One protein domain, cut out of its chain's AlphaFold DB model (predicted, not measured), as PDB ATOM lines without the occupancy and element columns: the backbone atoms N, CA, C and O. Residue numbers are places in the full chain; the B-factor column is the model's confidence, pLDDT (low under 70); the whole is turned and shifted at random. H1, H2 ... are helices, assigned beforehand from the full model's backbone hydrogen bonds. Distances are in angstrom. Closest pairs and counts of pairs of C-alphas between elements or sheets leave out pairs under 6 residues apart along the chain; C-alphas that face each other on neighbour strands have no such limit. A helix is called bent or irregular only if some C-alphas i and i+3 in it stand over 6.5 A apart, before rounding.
ATOM      1  N   ILE A  20     127.435 159.697 187.410       90.75
ATOM      2  CA  ILE A  20     127.014 160.054 186.047       90.75
ATOM      3  C   ILE A  20     127.736 159.181 185.020       90.75
ATOM      4  O   ILE A  20     127.086 158.626 184.140       90.75
ATOM      5  N   ILE A  21     129.055 159.003 185.153       89.00
ATOM      6  CA  ILE A  21     129.841 158.137 184.258       89.00
ATOM      7  C   ILE A  21     129.315 156.696 184.309       89.00
ATOM      8  O   ILE A  21     129.121 156.065 183.271       89.00
ATOM      9  N   GLN A  22     129.022 156.189 185.506       90.31
ATOM     10  CA  GLN A  22     128.511 154.833 185.681       90.31
ATOM     11  C   GLN A  22     127.101 154.661 185.102       90.31
ATOM     12  O   GLN A  22     126.833 153.674 184.419       90.31
ATOM     13  N   ALA A  23     126.214 155.634 185.321       91.88
ATOM     14  CA  ALA A  23     124.889 155.644 184.714       91.88
ATOM     15  C   ALA A  23     124.971 155.715 183.180       91.88
ATOM     16  O   ALA A  23     124.253 154.990 182.498       91.88
ATOM     17  N   SER A  24     125.880 156.530 182.637       91.62
ATOM     18  CA  SER A  24     126.116 156.647 181.195       91.62
ATOM     19  C   SER A  24     126.561 155.320 180.583       91.62
ATOM     20  O   SER A  24     126.008 154.899 179.572       91.62
ATOM     21  N   SER A  25     127.511 154.627 181.216       88.19
ATOM     22  CA  SER A  25     127.982 153.318 180.748       88.19
ATOM     23  C   SER A  25     126.877 152.255 180.793       88.19
ATOM     24  O   SER A  25     126.740 151.463 179.864       88.19
ATOM     25  N   LEU A  26     126.027 152.267 181.826       91.50
ATOM     26  CA  LEU A  26     124.871 151.369 181.884       91.50
ATOM     27  C   LEU A  26     123.871 151.655 180.753       91.50
ATOM     28  O   LEU A  26     123.398 150.721 180.108       91.50
ATOM     29  N   LEU A  27     123.563 152.931 180.495       90.94
ATOM     30  CA  LEU A  27     122.680 153.331 179.396       90.94
ATOM     31  C   LEU A  27     123.230 152.896 178.038       90.94
ATOM     32  O   LEU A  27     122.472 152.408 177.207       90.94
ATOM     33  N   GLU A  28     124.535 153.018 177.823       89.81
ATOM     34  CA  GLU A  28     125.199 152.589 176.595       89.81
ATOM     35  C   GLU A  28     125.055 151.082 176.343       89.81
ATOM     36  O   GLU A  28     124.688 150.672 175.237       89.81
ATOM     37  N   VAL A  29     125.272 150.254 177.371       90.56
ATOM     38  CA  VAL A  29     125.106 148.795 177.279       90.56
ATOM     39  C   VAL A  29     123.646 148.427 177.017       90.56
ATOM     40  O   VAL A  29     123.365 147.591 176.156       90.56
ATOM     41  N   LEU A  30     122.706 149.067 177.718       92.75
ATOM     42  CA  LEU A  30     121.274 148.824 177.532       92.75
ATOM     43  C   LEU A  30     120.805 149.218 176.128       92.75
ATOM     44  O   LEU A  30     120.109 148.439 175.478       92.75
ATOM     45  N   LEU A  31     121.207 150.395 175.642       92.00
ATOM     46  CA  LEU A  31     120.883 150.865 174.294       92.00
ATOM     47  C   LEU A  31     121.476 149.943 173.230       92.00
ATOM     48  O   LEU A  31     120.758 149.514 172.330       92.00
ATOM     49  N   SER A  32     122.755 149.582 173.362       90.75
ATOM     50  CA  SER A  32     123.420 148.664 172.432       90.75
ATOM     51  C   SER A  32     122.721 147.304 172.387       90.75
ATOM     52  O   SER A  32     122.476 146.771 171.304       90.75
ATOM     53  N   GLY A  33     122.336 146.763 173.547       94.12
ATOM     54  CA  GLY A  33     121.589 145.511 173.642       94.12
ATOM     55  C   GLY A  33     120.200 145.593 173.006       94.12
ATOM     56  O   GLY A  33     119.814 144.699 172.254       94.12
ATOM     57  N   LEU A  34     119.462 146.680 173.253       95.00
ATOM     58  CA  LEU A  34     118.129 146.882 172.686       95.00
ATOM     59  C   LEU A  34     118.169 146.976 171.157       95.00
ATOM     60  O   LEU A  34     117.388 146.302 170.483       95.00
ATOM     61  N   VAL A  35     119.093 147.769 170.607       93.81
ATOM     62  CA  VAL A  35     119.252 147.894 169.152       93.81
ATOM     63  C   VAL A  35     119.673 146.561 168.542       93.81
ATOM     64  O   VAL A  35     119.096 146.163 167.535       93.81
ATOM     65  N   LEU A  36     120.607 145.833 169.164       95.19
ATOM     66  CA  LEU A  36     121.026 144.511 168.691       95.19
ATOM     67  C   LEU A  36     119.850 143.531 168.605       95.19
ATOM     68  O   LEU A  36     119.688 142.864 167.584       95.19
ATOM     69  N   ILE A  37     119.005 143.465 169.638       96.75
ATOM     70  CA  ILE A  37     117.807 142.614 169.626       96.75
ATOM     71  C   ILE A  37     116.856 143.044 168.503       96.75
ATOM     72  O   ILE A  37     116.405 142.195 167.735       96.75
ATOM     73  N   GLY A  38     116.583 144.346 168.368       95.56
ATOM     74  CA  GLY A  38     115.751 144.873 167.283       95.56
ATOM     75  C   GLY A  38     116.282 144.491 165.901       95.56
ATOM     76  O   GLY A  38     115.518 144.057 165.038       95.56
ATOM     77  N   LEU A  39     117.601 144.558 165.717       95.81
ATOM     78  CA  LEU A  39     118.269 144.190 164.476       95.81
ATOM     79  C   LEU A  39     118.120 142.696 164.171       95.81
ATOM     80  O   LEU A  39     117.710 142.334 163.072       95.81
ATOM     81  N   LEU A  40     118.362 141.828 165.156       96.31
ATOM     82  CA  LEU A  40     118.190 140.379 165.005       96.31
ATOM     83  C   LEU A  40     116.746 140.010 164.646       96.31
ATOM     84  O   LEU A  40     116.517 139.189 163.758       96.31
ATOM     85  N   LEU A  41     115.764 140.650 165.288       96.50
ATOM     86  CA  LEU A  41     114.350 140.445 164.970       96.50
ATOM     87  C   LEU A  41     113.997 140.943 163.562       96.50
ATOM     88  O   LEU A  41     113.184 140.309 162.892       96.50
ATOM     89  N   SER A  42     114.621 142.026 163.088       94.75
ATOM     90  CA  SER A  42     114.379 142.595 161.752       94.75
ATOM     91  C   SER A  42     114.903 141.731 160.596       94.75
ATOM     92  O   SER A  42     114.368 141.795 159.488       94.75
ATOM     93  N   VAL A  43     115.884 140.857 160.848       94.81
ATOM     94  CA  VAL A  43     116.415 139.920 159.842       94.81
ATOM     95  C   VAL A  43     115.382 138.849 159.468       94.81
ATOM     96  O   VAL A  43     115.277 138.459 158.307       94.81
ATOM     97  N   VAL A  44     114.574 138.390 160.426       95.12
ATOM     98  CA  VAL A  44     113.567 137.336 160.207       95.12
ATOM     99  C   VAL A  44     112.557 137.680 159.096       95.12
ATOM    100  O   VAL A  44     112.394 136.865 158.183       95.12
ATOM    101  N   PRO A  45     111.856 138.834 159.119       91.75
ATOM    102  CA  PRO A  45     110.939 139.200 158.044       91.75
ATOM    103  C   PRO A  45     111.657 139.430 156.711       91.75
ATOM    104  O   PRO A  45     111.068 139.139 155.674       91.75
ATOM    105  N   LEU A  46     112.916 139.887 156.716       92.56
ATOM    106  CA  LEU A  46     113.693 140.063 155.487       92.56
ATOM    107  C   LEU A  46     113.932 138.722 154.777       92.56
ATOM    108  O   LEU A  46     113.663 138.600 153.584       92.56
ATOM    109  N   ILE A  47     114.348 137.692 155.522       91.88
ATOM    110  CA  ILE A  47     114.544 136.338 154.978       91.88
ATOM    111  C   ILE A  47     113.220 135.764 154.468       91.88
ATOM    112  O   ILE A  47     113.175 135.161 153.398       91.88
ATOM    113  N   ARG A  48     112.120 135.968 155.205       90.75
ATOM    114  CA  ARG A  48     110.795 135.487 154.778       90.75
ATOM    115  C   ARG A  48     110.285 136.147 153.499       90.75
ATOM    116  O   ARG A  48     109.452 135.548 152.828       90.75
ATOM    117  N   TRP A  49     110.763 137.340 153.164       86.38
ATOM    118  CA  TRP A  49     110.407 138.046 151.932       86.38
ATOM    119  C   TRP A  49     111.251 137.655 150.716       86.38
ATOM    120  O   TRP A  49     110.812 137.884 149.592       86.38
ATOM    121  N   MET A  50     112.412 137.017 150.901       85.06
ATOM    122  CA  MET A  50     113.279 136.612 149.786       85.06
ATOM    123  C   MET A  50     112.593 135.740 148.721       85.06
ATOM    124  O   MET A  50     112.833 135.990 147.542       85.06
ATOM    125  N   PRO A  51     111.753 134.738 149.062       83.94
ATOM    126  CA  PRO A  51     111.080 133.938 148.042       83.94
ATOM    127  C   PRO A  51     110.179 134.783 147.133       83.94
ATOM    128  O   PRO A  51     110.180 134.557 145.932       83.94
ATOM    129  N   GLY A  52     109.478 135.786 147.676       82.38
ATOM    130  CA  GLY A  52     108.633 136.695 146.889       82.38
ATOM    131  C   GLY A  52     109.433 137.456 145.830       82.38
ATOM    132  O   GLY A  52     109.077 137.422 144.657       82.38
ATOM    133  N   LEU A  53     110.607 137.984 146.198       83.62
ATOM    134  CA  LEU A  53     111.498 138.669 145.254       83.62
ATOM    135  C   LEU A  53     111.975 137.786 144.092       83.62
ATOM    136  O   LEU A  53     112.221 138.294 143.000       83.62
ATOM    137  N   LEU A  54     112.168 136.485 144.333       78.38
ATOM    138  CA  LEU A  54     112.691 135.554 143.328       78.38
ATOM    139  C   LEU A  54     111.636 135.125 142.304       78.38
ATOM    140  O   LEU A  54     112.007 134.739 141.195       78.38
ATOM    141  N   PHE A  55     110.353 135.165 142.670       77.25
ATOM    142  CA  PHE A  55     109.265 134.641 141.841       77.25
ATOM    143  C   PHE A  55     108.324 135.732 141.304       77.25
ATOM    144  O   PHE A  55     107.895 135.614 140.162       77.25
ATOM    145  N   ASP A  56     108.085 136.806 142.065       71.94
ATOM    146  CA  ASP A  56     107.118 137.875 141.761       71.94
ATOM    147  C   ASP A  56     107.733 139.289 141.862       71.94
ATOM    148  O   ASP A  56     107.021 140.277 142.038       71.94
ATOM    149  N   GLY A  57     109.062 139.397 141.740       70.69
ATOM    150  CA  GLY A  57     109.840 140.614 141.999       70.69
ATOM    151  C   GLY A  57     109.451 141.834 141.155       70.69
ATOM    152  O   GLY A  57     110.091 142.145 140.151       70.69
ATOM    153  N   ASN A  58     108.429 142.562 141.598       81.62
ATOM    154  CA  ASN A  58     108.048 143.866 141.073       81.62
ATOM    155  C   ASN A  58     108.942 144.973 141.667       81.62
ATOM    156  O   ASN A  58     109.522 144.817 142.745       81.62
ATOM    157  N   GLU A  59     109.011 146.129 141.003       82.62
ATOM    158  CA  GLU A  59     109.832 147.283 141.404       82.62
ATOM    159  C   GLU A  59     109.597 147.688 142.869       82.62
ATOM    160  O   GLU A  59     110.546 147.920 143.617       82.62
ATOM    161  N   ALA A  60     108.338 147.683 143.315       84.38
ATOM    162  CA  ALA A  60     107.973 148.003 144.692       84.38
ATOM    163  C   ALA A  60     108.555 147.015 145.723       84.38
ATOM    164  O   ALA A  60     108.978 147.439 146.798       84.38
ATOM    165  N   GLU A  61     108.618 145.718 145.408       87.00
ATOM    166  CA  GLU A  61     109.153 144.708 146.330       87.00
ATOM    167  C   GLU A  61     110.671 144.805 146.448       87.00
ATOM    168  O   GLU A  61     111.212 144.779 147.557       87.00
ATOM    169  N   ILE A  62     111.352 144.990 145.313       86.38
ATOM    170  CA  ILE A  62     112.799 145.224 145.271       86.38
ATOM    171  C   ILE A  62     113.139 146.472 146.085       86.38
ATOM    172  O   ILE A  62     114.048 146.441 146.916       86.38
ATOM    173  N   ARG A  63     112.365 147.547 145.904       87.62
ATOM    174  CA  ARG A  63     112.509 148.797 146.649       87.62
ATOM    175  C   ARG A  63     112.433 148.552 148.155       87.62
ATOM    176  O   ARG A  63     113.379 148.864 148.873       87.62
ATOM    177  N   THR A  64     111.356 147.938 148.644       88.94
ATOM    178  CA  THR A  64     111.195 147.711 150.088       88.94
ATOM    179  C   THR A  64     112.223 146.721 150.650       88.94
ATOM    180  O   THR A  64     112.648 146.858 151.800       88.94
ATOM    181  N   PHE A  65     112.670 145.738 149.862       90.12
ATOM    182  CA  PHE A  65     113.772 144.859 150.255       90.12
ATOM    183  C   PHE A  65     115.083 145.630 150.430       90.12
ATOM    184  O   PHE A  65     115.761 145.453 151.446       90.12
ATOM    185  N   LEU A  66     115.426 146.511 149.485       90.81
ATOM    186  CA  LEU A  66     116.612 147.360 149.577       90.81
ATOM    187  C   LEU A  66     116.536 148.325 150.768       90.81
ATOM    188  O   LEU A  66     117.517 148.427 151.499       90.81
ATOM    189  N   GLU A  67     115.384 148.958 151.030       91.44
ATOM    190  CA  GLU A  67     115.195 149.829 152.211       91.44
ATOM    191  C   GLU A  67     115.521 149.087 153.503       91.44
ATOM    192  O   GLU A  67     116.366 149.534 154.279       91.44
ATOM    193  N   ARG A  68     114.891 147.923 153.704       93.12
ATOM    194  CA  ARG A  68     115.067 147.116 154.917       93.12
ATOM    195  C   ARG A  68     116.484 146.570 155.047       93.12
ATOM    196  O   ARG A  68     117.012 146.495 156.153       93.12
ATOM    197  N   SER A  69     117.104 146.199 153.930       93.12
ATOM    198  CA  SER A  69     118.480 145.695 153.919       93.12
ATOM    199  C   SER A  69     119.472 146.791 154.306       93.12
ATOM    200  O   SER A  69     120.344 146.564 155.143       93.12
ATOM    201  N   LEU A  70     119.318 147.995 153.749       94.06
ATOM    202  CA  LEU A  70     120.157 149.148 154.079       94.06
ATOM    203  C   LEU A  70     119.932 149.620 155.519       94.06
ATOM    204  O   LEU A  70     120.905 149.941 156.196       94.06
ATOM    205  N   ASP A  71     118.694 149.588 156.020       93.88
ATOM    206  CA  ASP A  71     118.390 149.868 157.431       93.88
ATOM    207  C   ASP A  71     119.129 148.913 158.377       93.88
ATOM    208  O   ASP A  71     119.683 149.343 159.390       93.88
ATOM    209  N   ILE A  72     119.208 147.625 158.025       94.62
ATOM    210  CA  ILE A  72     119.978 146.649 158.802       94.62
ATOM    211  C   ILE A  72     121.471 146.975 158.756       94.62
ATOM    212  O   ILE A  72     122.109 147.000 159.804       94.62
ATOM    213  N   VAL A  73     122.031 147.266 157.577       94.00
ATOM    214  CA  VAL A  73     123.450 147.645 157.437       94.00
ATOM    215  C   VAL A  73     123.777 148.873 158.290       94.00
ATOM    216  O   VAL A  73     124.746 148.845 159.051       94.00
ATOM    217  N   ILE A  74     122.938 149.911 158.242       94.00
ATOM    218  CA  ILE A  74     123.075 151.110 159.083       94.00
ATOM    219  C   ILE A  74     123.017 150.731 160.566       94.00
ATOM    220  O   ILE A  74     123.844 151.194 161.349       94.00
ATOM    221  N   GLY A  75     122.083 149.865 160.964       93.06
ATOM    222  CA  GLY A  75     121.956 149.403 162.345       93.06
ATOM    223  C   GLY A  75     123.173 148.614 162.847       93.06
ATOM    224  O   GLY A  75     123.585 148.800 163.992       93.06
ATOM    225  N   ILE A  76     123.803 147.791 161.999       93.00
ATOM    226  CA  ILE A  76     125.052 147.083 162.336       93.00
ATOM    227  C   ILE A  76     126.172 148.096 162.603       93.00
ATOM    228  O   ILE A  76     126.874 148.009 163.612       93.00
ATOM    229  N   GLU A  77     126.342 149.063 161.703       92.31
ATOM    230  CA  GLU A  77     127.353 150.115 161.832       92.31
ATOM    231  C   GLU A  77     127.110 150.983 163.068       92.31
ATOM    232  O   GLU A  77     128.042 151.297 163.807       92.31
ATOM    233  N   PHE A  78     125.846 151.293 163.357       90.62
ATOM    234  CA  PHE A  78     125.456 152.034 164.547       90.62
ATOM    235  C   PHE A  78     125.831 151.293 165.838       90.62
ATOM    236  O   PHE A  78     126.379 151.905 166.751       90.62
ATOM    237  N   ILE A  79     125.636 149.971 165.914       90.00
ATOM    238  CA  ILE A  79     126.082 149.175 167.074       90.00
ATOM    239  C   ILE A  79     127.607 149.213 167.211       90.00
ATOM    240  O   ILE A  79     128.122 149.400 168.313       90.00
ATOM    241  N   LYS A  80     128.356 149.072 166.106       86.38
ATOM    242  CA  LYS A  80     129.825 149.187 166.146       86.38
ATOM    243  C   LYS A  80     130.273 150.572 166.612       86.38
ATOM    244  O   LYS A  80     131.253 150.668 167.350       86.38
ATOM    245  N   MET A  81     129.552 151.616 166.208       90.00
ATOM    246  CA  MET A  81     129.788 152.986 166.646       90.00
ATOM    247  C   MET A  81     129.549 153.130 168.152       90.00
ATOM    248  O   MET A  81     130.426 153.653 168.835       90.00
ATOM    249  N   LEU A  82     128.427 152.614 168.675       85.06
ATOM    250  CA  LEU A  82     128.129 152.613 170.114       85.06
ATOM    251  C   LEU A  82     129.173 151.839 170.928       85.06
ATOM    252  O   LEU A  82     129.485 152.239 172.038       85.06
ATOM    253  N   ALA A  83     129.728 150.754 170.383       81.00
ATOM    254  CA  ALA A  83     130.689 149.916 171.098       81.00
ATOM    255  C   ALA A  83     132.126 150.468 171.102       81.00
ATOM    256  O   ALA A  83     132.898 150.167 172.010       81.00
ATOM    257  N   LYS A  84     132.532 151.209 170.060       77.88
ATOM    258  CA  LYS A  84     133.925 151.669 169.884       77.88
ATOM    259  C   LYS A  84     134.123 153.172 170.069       77.88
ATOM    260  O   LYS A  84     135.273 153.597 170.113       77.88
ATOM    261  N   HIS A  85     133.051 153.967 170.123       77.12
ATOM    262  CA  HIS A  85     133.067 155.439 170.255       77.12
ATOM    263  C   HIS A  85     134.102 156.152 169.380       77.12
ATOM    264  O   HIS A  85     134.686 157.160 169.774       77.12
ATOM    265  N   SER A  86     134.362 155.628 168.182       75.75
ATOM    266  CA  SER A  86     135.295 156.265 167.258       75.75
ATOM    267  C   SER A  86     134.556 157.326 166.446       75.75
ATOM    268  O   SER A  86     133.597 156.975 165.750       75.75
ATOM    269  N   PRO A  87     135.029 158.586 166.428       69.50
ATOM    270  CA  PRO A  87     134.450 159.629 165.581       69.50
ATOM    271  C   PRO A  87     134.448 159.256 164.088       69.50
ATOM    272  O   PRO A  87     133.585 159.703 163.336       69.50
ATOM    273  N   GLY A  88     135.379 158.394 163.652       73.81
ATOM    274  CA  GLY A  88     135.405 157.862 162.287       73.81
ATOM    275  C   GLY A  88     134.227 156.931 161.982       73.81
ATOM    276  O   GLY A  88     133.653 157.011 160.900       73.81
ATOM    277  N   SER A  89     133.801 156.123 162.959       80.19
ATOM    278  CA  SER A  89     132.651 155.219 162.817       80.19
ATOM    279  C   SER A  89     131.340 155.991 162.656       80.19
ATOM    280  O   SER A  89     130.454 155.548 161.931       80.19
ATOM    281  N   SER A  90     131.221 157.171 163.273       82.62
ATOM    282  CA  SER A  90     130.041 158.033 163.126       82.62
ATOM    283  C   SER A  90     129.896 158.608 161.719       82.62
ATOM    284  O   SER A  90     128.778 158.713 161.214       82.62
ATOM    285  N   LEU A  91     131.010 158.938 161.056       86.00
ATOM    286  CA  LEU A  91     130.980 159.383 159.662       86.00
ATOM    287  C   LEU A  91     130.566 158.262 158.705       86.00
ATOM    288  O   LEU A  91     129.839 158.522 157.751       86.00
ATOM    289  N   GLU A  92     131.015 157.030 158.956       84.62
ATOM    290  CA  GLU A  92     130.637 155.863 158.151       84.62
ATOM    291  C   GLU A  92     129.128 155.601 158.234       84.62
ATOM    292  O   GLU A  92     128.466 155.493 157.204       84.62
ATOM    293  N   VAL A  93     128.560 155.609 159.446       90.25
ATOM    294  CA  VAL A  93     127.107 155.470 159.659       90.25
ATOM    295  C   VAL A  93     126.331 156.577 158.940       90.25
ATOM    296  O   VAL A  93     125.338 156.300 158.267       90.25
ATOM    297  N   LEU A  94     126.784 157.830 159.050       90.06
ATOM    298  CA  LEU A  94     126.124 158.968 158.407       90.06
ATOM    299  C   LEU A  94     126.155 158.860 156.876       90.06
ATOM    300  O   LEU A  94     125.157 159.151 156.216       90.06
ATOM    301  N   LEU A  95     127.276 158.396 156.314       90.69
ATOM    302  CA  LEU A  95     127.405 158.146 154.882       90.69
ATOM    303  C   LEU A  95     126.399 157.089 154.412       90.69
ATOM    304  O   LEU A  95     125.721 157.309 153.410       90.69
ATOM    305  N   TYR A  96     126.256 155.979 155.142       91.00
ATOM    306  CA  TYR A  96     125.272 154.946 154.810       91.00
ATOM    307  C   TYR A  96     123.829 155.448 154.920       91.00
ATOM    308  O   TYR A  96     123.006 155.124 154.064       91.00
ATOM    309  N   ALA A  97     123.525 156.280 155.919       91.25
ATOM    310  CA  ALA A  97     122.199 156.868 156.084       91.25
ATOM    311  C   ALA A  97     121.804 157.764 154.897       91.25
ATOM    312  O   ALA A  97     120.684 157.666 154.395       91.25
ATOM    313  N   ILE A  98     122.730 158.593 154.405       92.06
ATOM    314  CA  ILE A  98     122.484 159.443 153.230       92.06
ATOM    315  C   ILE A  98     122.437 158.600 151.951       92.06
ATOM    316  O   ILE A  98     121.563 158.798 151.111       92.06
ATOM    317  N   ALA A  99     123.333 157.620 151.813       89.62
ATOM    318  CA  ALA A  99     123.342 156.722 150.664       89.62
ATOM    319  C   ALA A  99     122.030 155.932 150.536       89.62
ATOM    320  O   ALA A  99     121.537 155.761 149.426       89.62
ATOM    321  N   ARG A 100     121.417 155.510 151.651       91.56
ATOM    322  CA  ARG A 100     120.093 154.864 151.635       91.56
ATOM    323  C   ARG A 100     119.030 155.745 150.990       91.56
ATOM    324  O   ARG A 100     118.233 155.240 150.203       91.56
ATOM    325  N   HIS A 101     119.030 157.034 151.313       87.69
ATOM    326  CA  HIS A 101     118.100 157.994 150.726       87.69
ATOM    327  C   HIS A 101     118.296 158.081 149.204       87.69
ATOM    328  O   HIS A 101     117.325 158.033 148.469       87.69
ATOM    329  N   LEU A 102     119.541 158.076 148.717       86.88
ATOM    330  CA  LEU A 102     119.833 158.092 147.277       86.88
ATOM    331  C   LEU A 102     119.466 156.795 146.544       86.88
ATOM    332  O   LEU A 102     119.029 156.842 145.400       86.88
ATOM    333  N   VAL A 103     119.703 155.634 147.162       85.88
ATOM    334  CA  VAL A 103     119.490 154.329 146.508       85.88
ATOM    335  C   VAL A 103     118.007 153.999 146.397       85.88
ATOM    336  O   VAL A 103     117.611 153.319 145.452       85.88
ATOM    337  N   VAL A 104     117.198 154.445 147.363       84.50
ATOM    338  CA  VAL A 104     115.801 154.017 147.451       84.50
ATOM    339  C   VAL A 104     114.776 155.154 147.417       84.50
ATOM    340  O   VAL A 104     113.575 154.915 147.257       84.50
ATOM    341  N   GLY A 105     115.216 156.398 147.554       73.81
ATOM    342  CA  GLY A 105     114.369 157.577 147.455       73.81
ATOM    343  C   GLY A 105     113.841 157.800 146.041       73.81
ATOM    344  O   GLY A 105     114.564 157.658 145.058       73.81
ATOM    345  N   HIS A 106     112.564 158.164 145.932       68.31
ATOM    346  CA  HIS A 106     111.983 158.698 144.692       68.31
ATOM    347  C   HIS A 106     111.888 160.217 144.793       68.31
ATOM    348  O   HIS A 106     110.833 160.814 144.578       68.31
ATOM    349  N   ASP A 107     112.996 160.821 145.195       74.44
ATOM    350  CA  ASP A 107     113.033 162.223 145.554       74.44
ATOM    351  C   ASP A 107     113.276 163.100 144.330       74.44
ATOM    352  O   ASP A 107     113.731 162.664 143.262       74.44
ATOM    353  N   SER A 108     112.942 164.375 144.477       84.75
ATOM    354  CA  SER A 108     113.174 165.361 143.435       84.75
ATOM    355  C   SER A 108     114.664 165.436 143.074       84.75
ATOM    356  O   SER A 108     115.554 165.162 143.884       84.75
ATOM    357  N   ALA A 109     114.974 165.892 141.855       85.75
ATOM    358  CA  ALA A 109     116.362 166.116 141.440       85.75
ATOM    359  C   ALA A 109     117.139 167.022 142.423       85.75
ATOM    360  O   ALA A 109     118.352 166.876 142.572       85.75
ATOM    361  N   VAL A 110     116.441 167.929 143.119       90.12
ATOM    362  CA  VAL A 110     117.017 168.822 144.131       90.12
ATOM    363  C   VAL A 110     117.394 168.064 145.406       90.12
ATOM    364  O   VAL A 110     118.497 168.248 145.907       90.12
ATOM    365  N   GLU A 111     116.530 167.189 145.919       86.56
ATOM    366  CA  GLU A 111     116.814 166.373 147.112       86.56
ATOM    367  C   GLU A 111     117.968 165.393 146.878       86.56
ATOM    368  O   GLU A 111     118.853 165.251 147.728       86.56
ATOM    369  N   ASN A 112     118.034 164.802 145.682       88.69
ATOM    370  CA  ASN A 112     119.170 163.976 145.278       88.69
ATOM    371  C   ASN A 112     120.466 164.795 145.204       88.69
ATOM    372  O   ASN A 112     121.502 164.361 145.712       88.69
ATOM    373  N   LEU A 113     120.420 166.010 144.642       90.62
ATOM    374  CA  LEU A 113     121.577 166.907 144.608       90.62
ATOM    375  C   LEU A 113     122.041 167.296 146.019       90.62
ATOM    376  O   LEU A 113     123.243 167.313 146.281       90.62
ATOM    377  N   LEU A 114     121.109 167.571 146.935       91.94
ATOM    378  CA  LEU A 114     121.421 167.877 148.332       91.94
ATOM    379  C   LEU A 114     122.057 166.682 149.045       91.94
ATOM    380  O   LEU A 114     123.041 166.860 149.757       91.94
ATOM    381  N   SER A 115     121.554 165.470 148.814       90.38
ATOM    382  CA  SER A 115     122.106 164.240 149.388       90.38
ATOM    383  C   SER A 115     123.522 163.954 148.875       90.38
ATOM    384  O   SER A 115     124.431 163.700 149.666       90.38
ATOM    385  N   VAL A 116     123.764 164.091 147.567       92.19
ATOM    386  CA  VAL A 116     125.121 164.002 146.991       92.19
ATOM    387  C   VAL A 116     126.028 165.106 147.549       92.19
ATOM    388  O   VAL A 116     127.176 164.840 147.911       92.19
ATOM    389  N   GLY A 117     125.515 166.331 147.680       93.62
ATOM    390  CA  GLY A 117     126.220 167.450 148.306       93.62
ATOM    391  C   GLY A 117     126.590 167.177 149.766       93.62
ATOM    392  O   GLY A 117     127.707 167.482 150.183       93.62
ATOM    393  N   ALA A 118     125.705 166.537 150.530       93.19
ATOM    394  CA  ALA A 118     125.959 166.134 151.908       93.19
ATOM    395  C   ALA A 118     127.065 165.072 151.996       93.19
ATOM    396  O   ALA A 118     127.963 165.198 152.827       93.19
ATOM    397  N   ILE A 119     127.067 164.077 151.098       92.50
ATOM    398  CA  ILE A 119     128.161 163.098 150.991       92.50
ATOM    399  C   ILE A 119     129.490 163.809 150.702       92.50
ATOM    400  O   ILE A 119     130.485 163.569 151.388       92.50
ATOM    401  N   ALA A 120     129.512 164.716 149.723       91.56
ATOM    402  CA  ALA A 120     130.709 165.480 149.382       91.56
ATOM    403  C   ALA A 120     131.212 166.312 150.576       91.56
ATOM    404  O   ALA A 120     132.410 166.312 150.872       91.56
ATOM    405  N   LEU A 121     130.304 166.961 151.309       91.06
ATOM    406  CA  LEU A 121     130.635 167.719 152.511       91.06
ATOM    407  C   LEU A 121     131.215 166.822 153.613       91.06
ATOM    408  O   LEU A 121     132.203 167.201 154.235       91.06
ATOM    409  N   ILE A 122     130.672 165.619 153.819       89.25
ATOM    410  CA  ILE A 122     131.219 164.636 154.766       89.25
ATOM    411  C   ILE A 122     132.661 164.271 154.405       89.25
ATOM    412  O   ILE A 122     133.519 164.239 155.286       89.25
ATOM    413  N   PHE A 123     132.964 164.052 153.123       86.44
ATOM    414  CA  PHE A 123     134.337 163.784 152.681       86.44
ATOM    415  C   PHE A 123     135.271 164.982 152.880       86.44
ATOM    416  O   PHE A 123     136.430 164.793 153.256       86.44
ATOM    417  N   ILE A 124     134.783 166.210 152.686       86.88
ATOM    418  CA  ILE A 124     135.538 167.434 152.991       86.88
ATOM    419  C   ILE A 124     135.814 167.514 154.497       86.88
ATOM    420  O   ILE A 124     136.965 167.677 154.897       86.88
ATOM    421  N   VAL A 125     134.799 167.328 155.342       84.25
ATOM    422  CA  VAL A 125     134.960 167.316 156.804       84.25
ATOM    423  C   VAL A 125     135.962 166.242 157.223       84.25
ATOM    424  O   VAL A 125     136.897 166.525 157.970       84.25
ATOM    425  N   ARG A 126     135.852 165.033 156.661       82.56
ATOM    426  CA  ARG A 126     136.804 163.940 156.880       82.56
ATOM    427  C   ARG A 126     138.228 164.313 156.469       82.56
ATOM    428  O   ARG A 126     139.167 163.905 157.134       82.56
ATOM    429  N   LYS A 127     138.409 165.061 155.382       80.38
ATOM    430  CA  LYS A 127     139.738 165.448 154.893       80.38
ATOM    431  C   LYS A 127     140.381 166.568 155.717       80.38
ATOM    432  O   LYS A 127     141.596 166.556 155.876       80.38
ATOM    433  N   PHE A 128     139.600 167.537 156.195       76.12
ATOM    434  CA  PHE A 128     140.138 168.777 156.776       76.12
ATOM    435  C   PHE A 128     139.987 168.894 158.298       76.12
ATOM    436  O   PHE A 128     140.796 169.571 158.922       76.12
ATOM    437  N   PHE A 129     138.988 168.246 158.905       67.12
ATOM    438  CA  PHE A 129     138.729 168.334 160.351       67.12
ATOM    439  C   PHE A 129     139.230 167.117 161.134       67.12
ATOM    440  O   PHE A 129     139.412 167.205 162.346       67.12
ATOM    441  N   PHE A 130     139.512 166.000 160.461       60.69
ATOM    442  CA  PHE A 130     140.203 164.868 161.077       60.69
ATOM    443  C   PHE A 130     141.712 165.055 160.918       60.69
ATOM    444  O   PHE A 130     142.334 164.552 159.985       60.69
ATOM    445  N   VAL A 131     142.301 165.823 161.836       51.84
ATOM    446  CA  VAL A 131     143.758 165.914 161.987       51.84
ATOM    447  C   VAL A 131     144.285 164.522 162.376       51.84
ATOM    448  O   VAL A 131     143.709 163.912 163.280       51.84
ATOM    449  N   PRO A 132     145.386 164.008 161.793       53.56
ATOM    450  CA  PRO A 132     145.979 162.724 162.188       53.56
ATOM    451  C   PRO A 132     146.579 162.689 163.616       53.56
ATOM    452  O   PRO A 132     147.297 161.756 163.957       53.56
ATOM    453  N   ALA A 133     146.279 163.675 164.467       52.91
ATOM    454  CA  ALA A 133     146.941 163.938 165.741       52.91
ATOM    455  C   ALA A 133     145.971 163.906 166.940       52.91
ATOM    456  O   ALA A 133     145.996 164.791 167.791       52.91
ATOM    457  N   PHE A 134     145.121 162.883 167.056       46.22
ATOM    458  CA  PHE A 134     144.618 162.511 168.383       46.22
ATOM    459  C   PHE A 134     145.688 161.644 169.055       46.22
ATOM    460  O   PHE A 134     145.816 160.467 168.738       46.22
ATOM    461  N   GLY A 135     146.487 162.250 169.939       50.06
ATOM    462  CA  GLY A 135     147.567 161.569 170.669       50.06
ATOM    463  C   GLY A 135     148.991 161.971 170.276       50.06
ATOM    464  O   GLY A 135     149.934 161.341 170.735       50.06
ATOM    465  N   ALA A 150     154.306 163.536 158.495       58.00
ATOM    466  CA  ALA A 150     153.077 163.972 157.830       58.00
ATOM    467  C   ALA A 150     151.818 163.798 158.702       58.00
ATOM    468  O   ALA A 150     150.788 164.407 158.426       58.00
ATOM    469  N   GLN A 151     151.895 162.960 159.739       59.94
ATOM    470  CA  GLN A 151     150.790 162.636 160.641       59.94
ATOM    471  C   GLN A 151     150.853 163.434 161.952       59.94
ATOM    472  O   GLN A 151     149.817 163.756 162.524       59.94
ATOM    473  N   SER A 152     152.047 163.798 162.421       60.38
ATOM    474  CA  SER A 152     152.216 164.471 163.716       60.38
ATOM    475  C   SER A 152     151.824 165.951 163.719       60.38
ATOM    476  O   SER A 152     151.578 166.507 164.785       60.38
ATOM    477  N   GLY A 153     151.777 166.612 162.556       59.97
ATOM    478  CA  GLY A 153     151.576 168.065 162.474       59.97
ATOM    479  C   GLY A 153     152.758 168.886 163.013       59.97
ATOM    480  O   GLY A 153     152.650 170.105 163.141       59.97
ATOM    481  N   ILE A 154     153.884 168.233 163.321       65.25
ATOM    482  CA  ILE A 154     155.094 168.845 163.878       65.25
ATOM    483  C   ILE A 154     156.062 169.190 162.735       65.25
ATOM    484  O   ILE A 154     156.236 168.378 161.821       65.25
ATOM    485  N   PRO A 155     156.728 170.362 162.776       66.69
ATOM    486  CA  PRO A 155     157.734 170.741 161.790       66.69
ATOM    487  C   PRO A 155     158.806 169.654 161.586       66.69
ATOM    488  O   PRO A 155     159.365 169.113 162.541       66.69
ATOM    489  N   ALA A 156     159.101 169.315 160.326       67.44
ATOM    490  CA  ALA A 156     159.996 168.202 159.975       67.44
ATOM    491  C   ALA A 156     161.436 168.366 160.514       67.44
ATOM    492  O   ALA A 156     162.169 167.388 160.669       67.44
ATOM    493  N   ASP A 157     161.852 169.597 160.817       71.44
ATOM    494  CA  ASP A 157     163.137 169.924 161.432       71.44
ATOM    495  C   ASP A 157     163.239 169.483 162.903       71.44
ATOM    496  O   ASP A 157     164.346 169.231 163.380       71.44
ATOM    497  N   TRP A 158     162.116 169.324 163.615       69.31
ATOM    498  CA  TRP A 158     162.088 168.775 164.975       69.31
ATOM    499  C   TRP A 158     162.579 167.315 165.001       69.31
ATOM    500  O   TRP A 158     163.464 166.969 165.783       69.31
ATOM    501  N   PHE A 159     162.100 166.475 164.072       68.81
ATOM    502  CA  PHE A 159     162.536 165.074 163.953       68.81
ATOM    503  C   PHE A 159     164.012 164.964 163.553       68.81
ATOM    504  O   PHE A 159     164.739 164.106 164.055       68.81
ATOM    505  N   ARG A 160     164.479 165.861 162.673       68.44
ATOM    506  CA  ARG A 160     165.883 165.909 162.243       68.44
ATOM    507  C   ARG A 160     166.821 166.232 163.408       68.44
ATOM    508  O   ARG A 160     167.870 165.602 163.512       68.44
ATOM    509  N   ARG A 161     166.429 167.165 164.284       68.69
ATOM    510  CA  ARG A 161     167.194 167.523 165.488       68.69
ATOM    511  C   ARG A 161     167.319 166.354 166.461       68.69
ATOM    512  O   ARG A 161     168.428 166.049 166.879       68.69
ATOM    513  N   ARG A 162     166.233 165.620 166.713       65.38
ATOM    514  CA  ARG A 162     166.270 164.429 167.578       65.38
ATOM    515  C   ARG A 162     167.193 163.333 167.040       65.38
ATOM    516  O   ARG A 162     167.954 162.745 167.799       65.38
ATOM    517  N   HIS A 163     167.167 163.077 165.731       63.19
ATOM    518  CA  HIS A 163     168.104 162.130 165.119       63.19
ATOM    519  C   HIS A 163     169.559 162.608 165.194       63.19
ATOM    520  O   HIS A 163     170.450 161.774 165.312       63.19
ATOM    521  N   SER A 164     169.810 163.921 165.137       64.69
ATOM    522  CA  SER A 164     171.160 164.458 165.336       64.69
ATOM    523  C   SER A 164     171.604 164.459 166.798       64.69
ATOM    524  O   SER A 164     172.791 164.304 167.027       64.69
ATOM    525  N   GLU A 165     170.683 164.594 167.759       62.56
ATOM    526  CA  GLU A 165     170.936 164.545 169.210       62.56
ATOM    527  C   GLU A 165     171.115 163.118 169.743       62.56
ATOM    528  O   GLU A 165     171.804 162.932 170.734       62.56
TER     529      GLU A 165
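This is residues 20 to 135 and 150 to 165 of the 176 residues of the protein "Transporter" of Faecalibacterium sp (UniProt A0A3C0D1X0). Four helices, H1 to H4, lie side by side in a single row, each folding back along the one before, and a short fifth helix, H5, sticks out far beyond the row past a cut in the chain. No other helix packs across the row: H1 meets H2, H2 meets H3, and H3 meets H4. The printed part has 132 residues, with five named helices in the order H1 to H5, no named strand, and the class all helix. It is elongated, spanning 74 by 43 by 27 A, and only just extended, close to loose, with a radius of gyration of the C-alphas of 21.3 A.

H1, residues 20 to 56, and H2, residues 59 to 84, touch in a hairpin at a shallow tilt of 23 degrees, opposite ways; their closest C-alphas, Ser 32 and Ile 79, are 6.0 A apart. H2 and H3, residues 87 to 104, form a hairpin at 5 degrees, with the closest C-alphas, Met 81 and Ser 89, 5.3 A apart. H3 and H4, residues 109 to 128, form a hairpin at 17 degrees, with the closest C-alphas, Ile 98 and Ser 115, 6.2 A apart. H5, residues 156 to 165, touches no helix. Every O i to N i+4 pair is within hydrogen-bond range in H2, H4 and H5; the counts are 28 of 33 in H1 and 12 of 14 in H3.

H1 begins at C-alpha 20 (127.014, 160.054, 186.047) and is 53.4 A long, with a kink of 33 degrees near residue 48; it is only just irregular, C-alphas 48 and 51 being 6.9 A apart. H2 measures 37.6 A, H3 26.6 A, H4 28.4 A and H5 14.8 A, ending at C-alpha 165 (170.936, 164.545, 169.210).

Residues 136 to 149 are not printed, and C-alphas 135 and 150 are 14.2 A apart. The links printed whole are tight. Confidence is under 70 at 24 residues, among them 129 to 135 and 150 to 156.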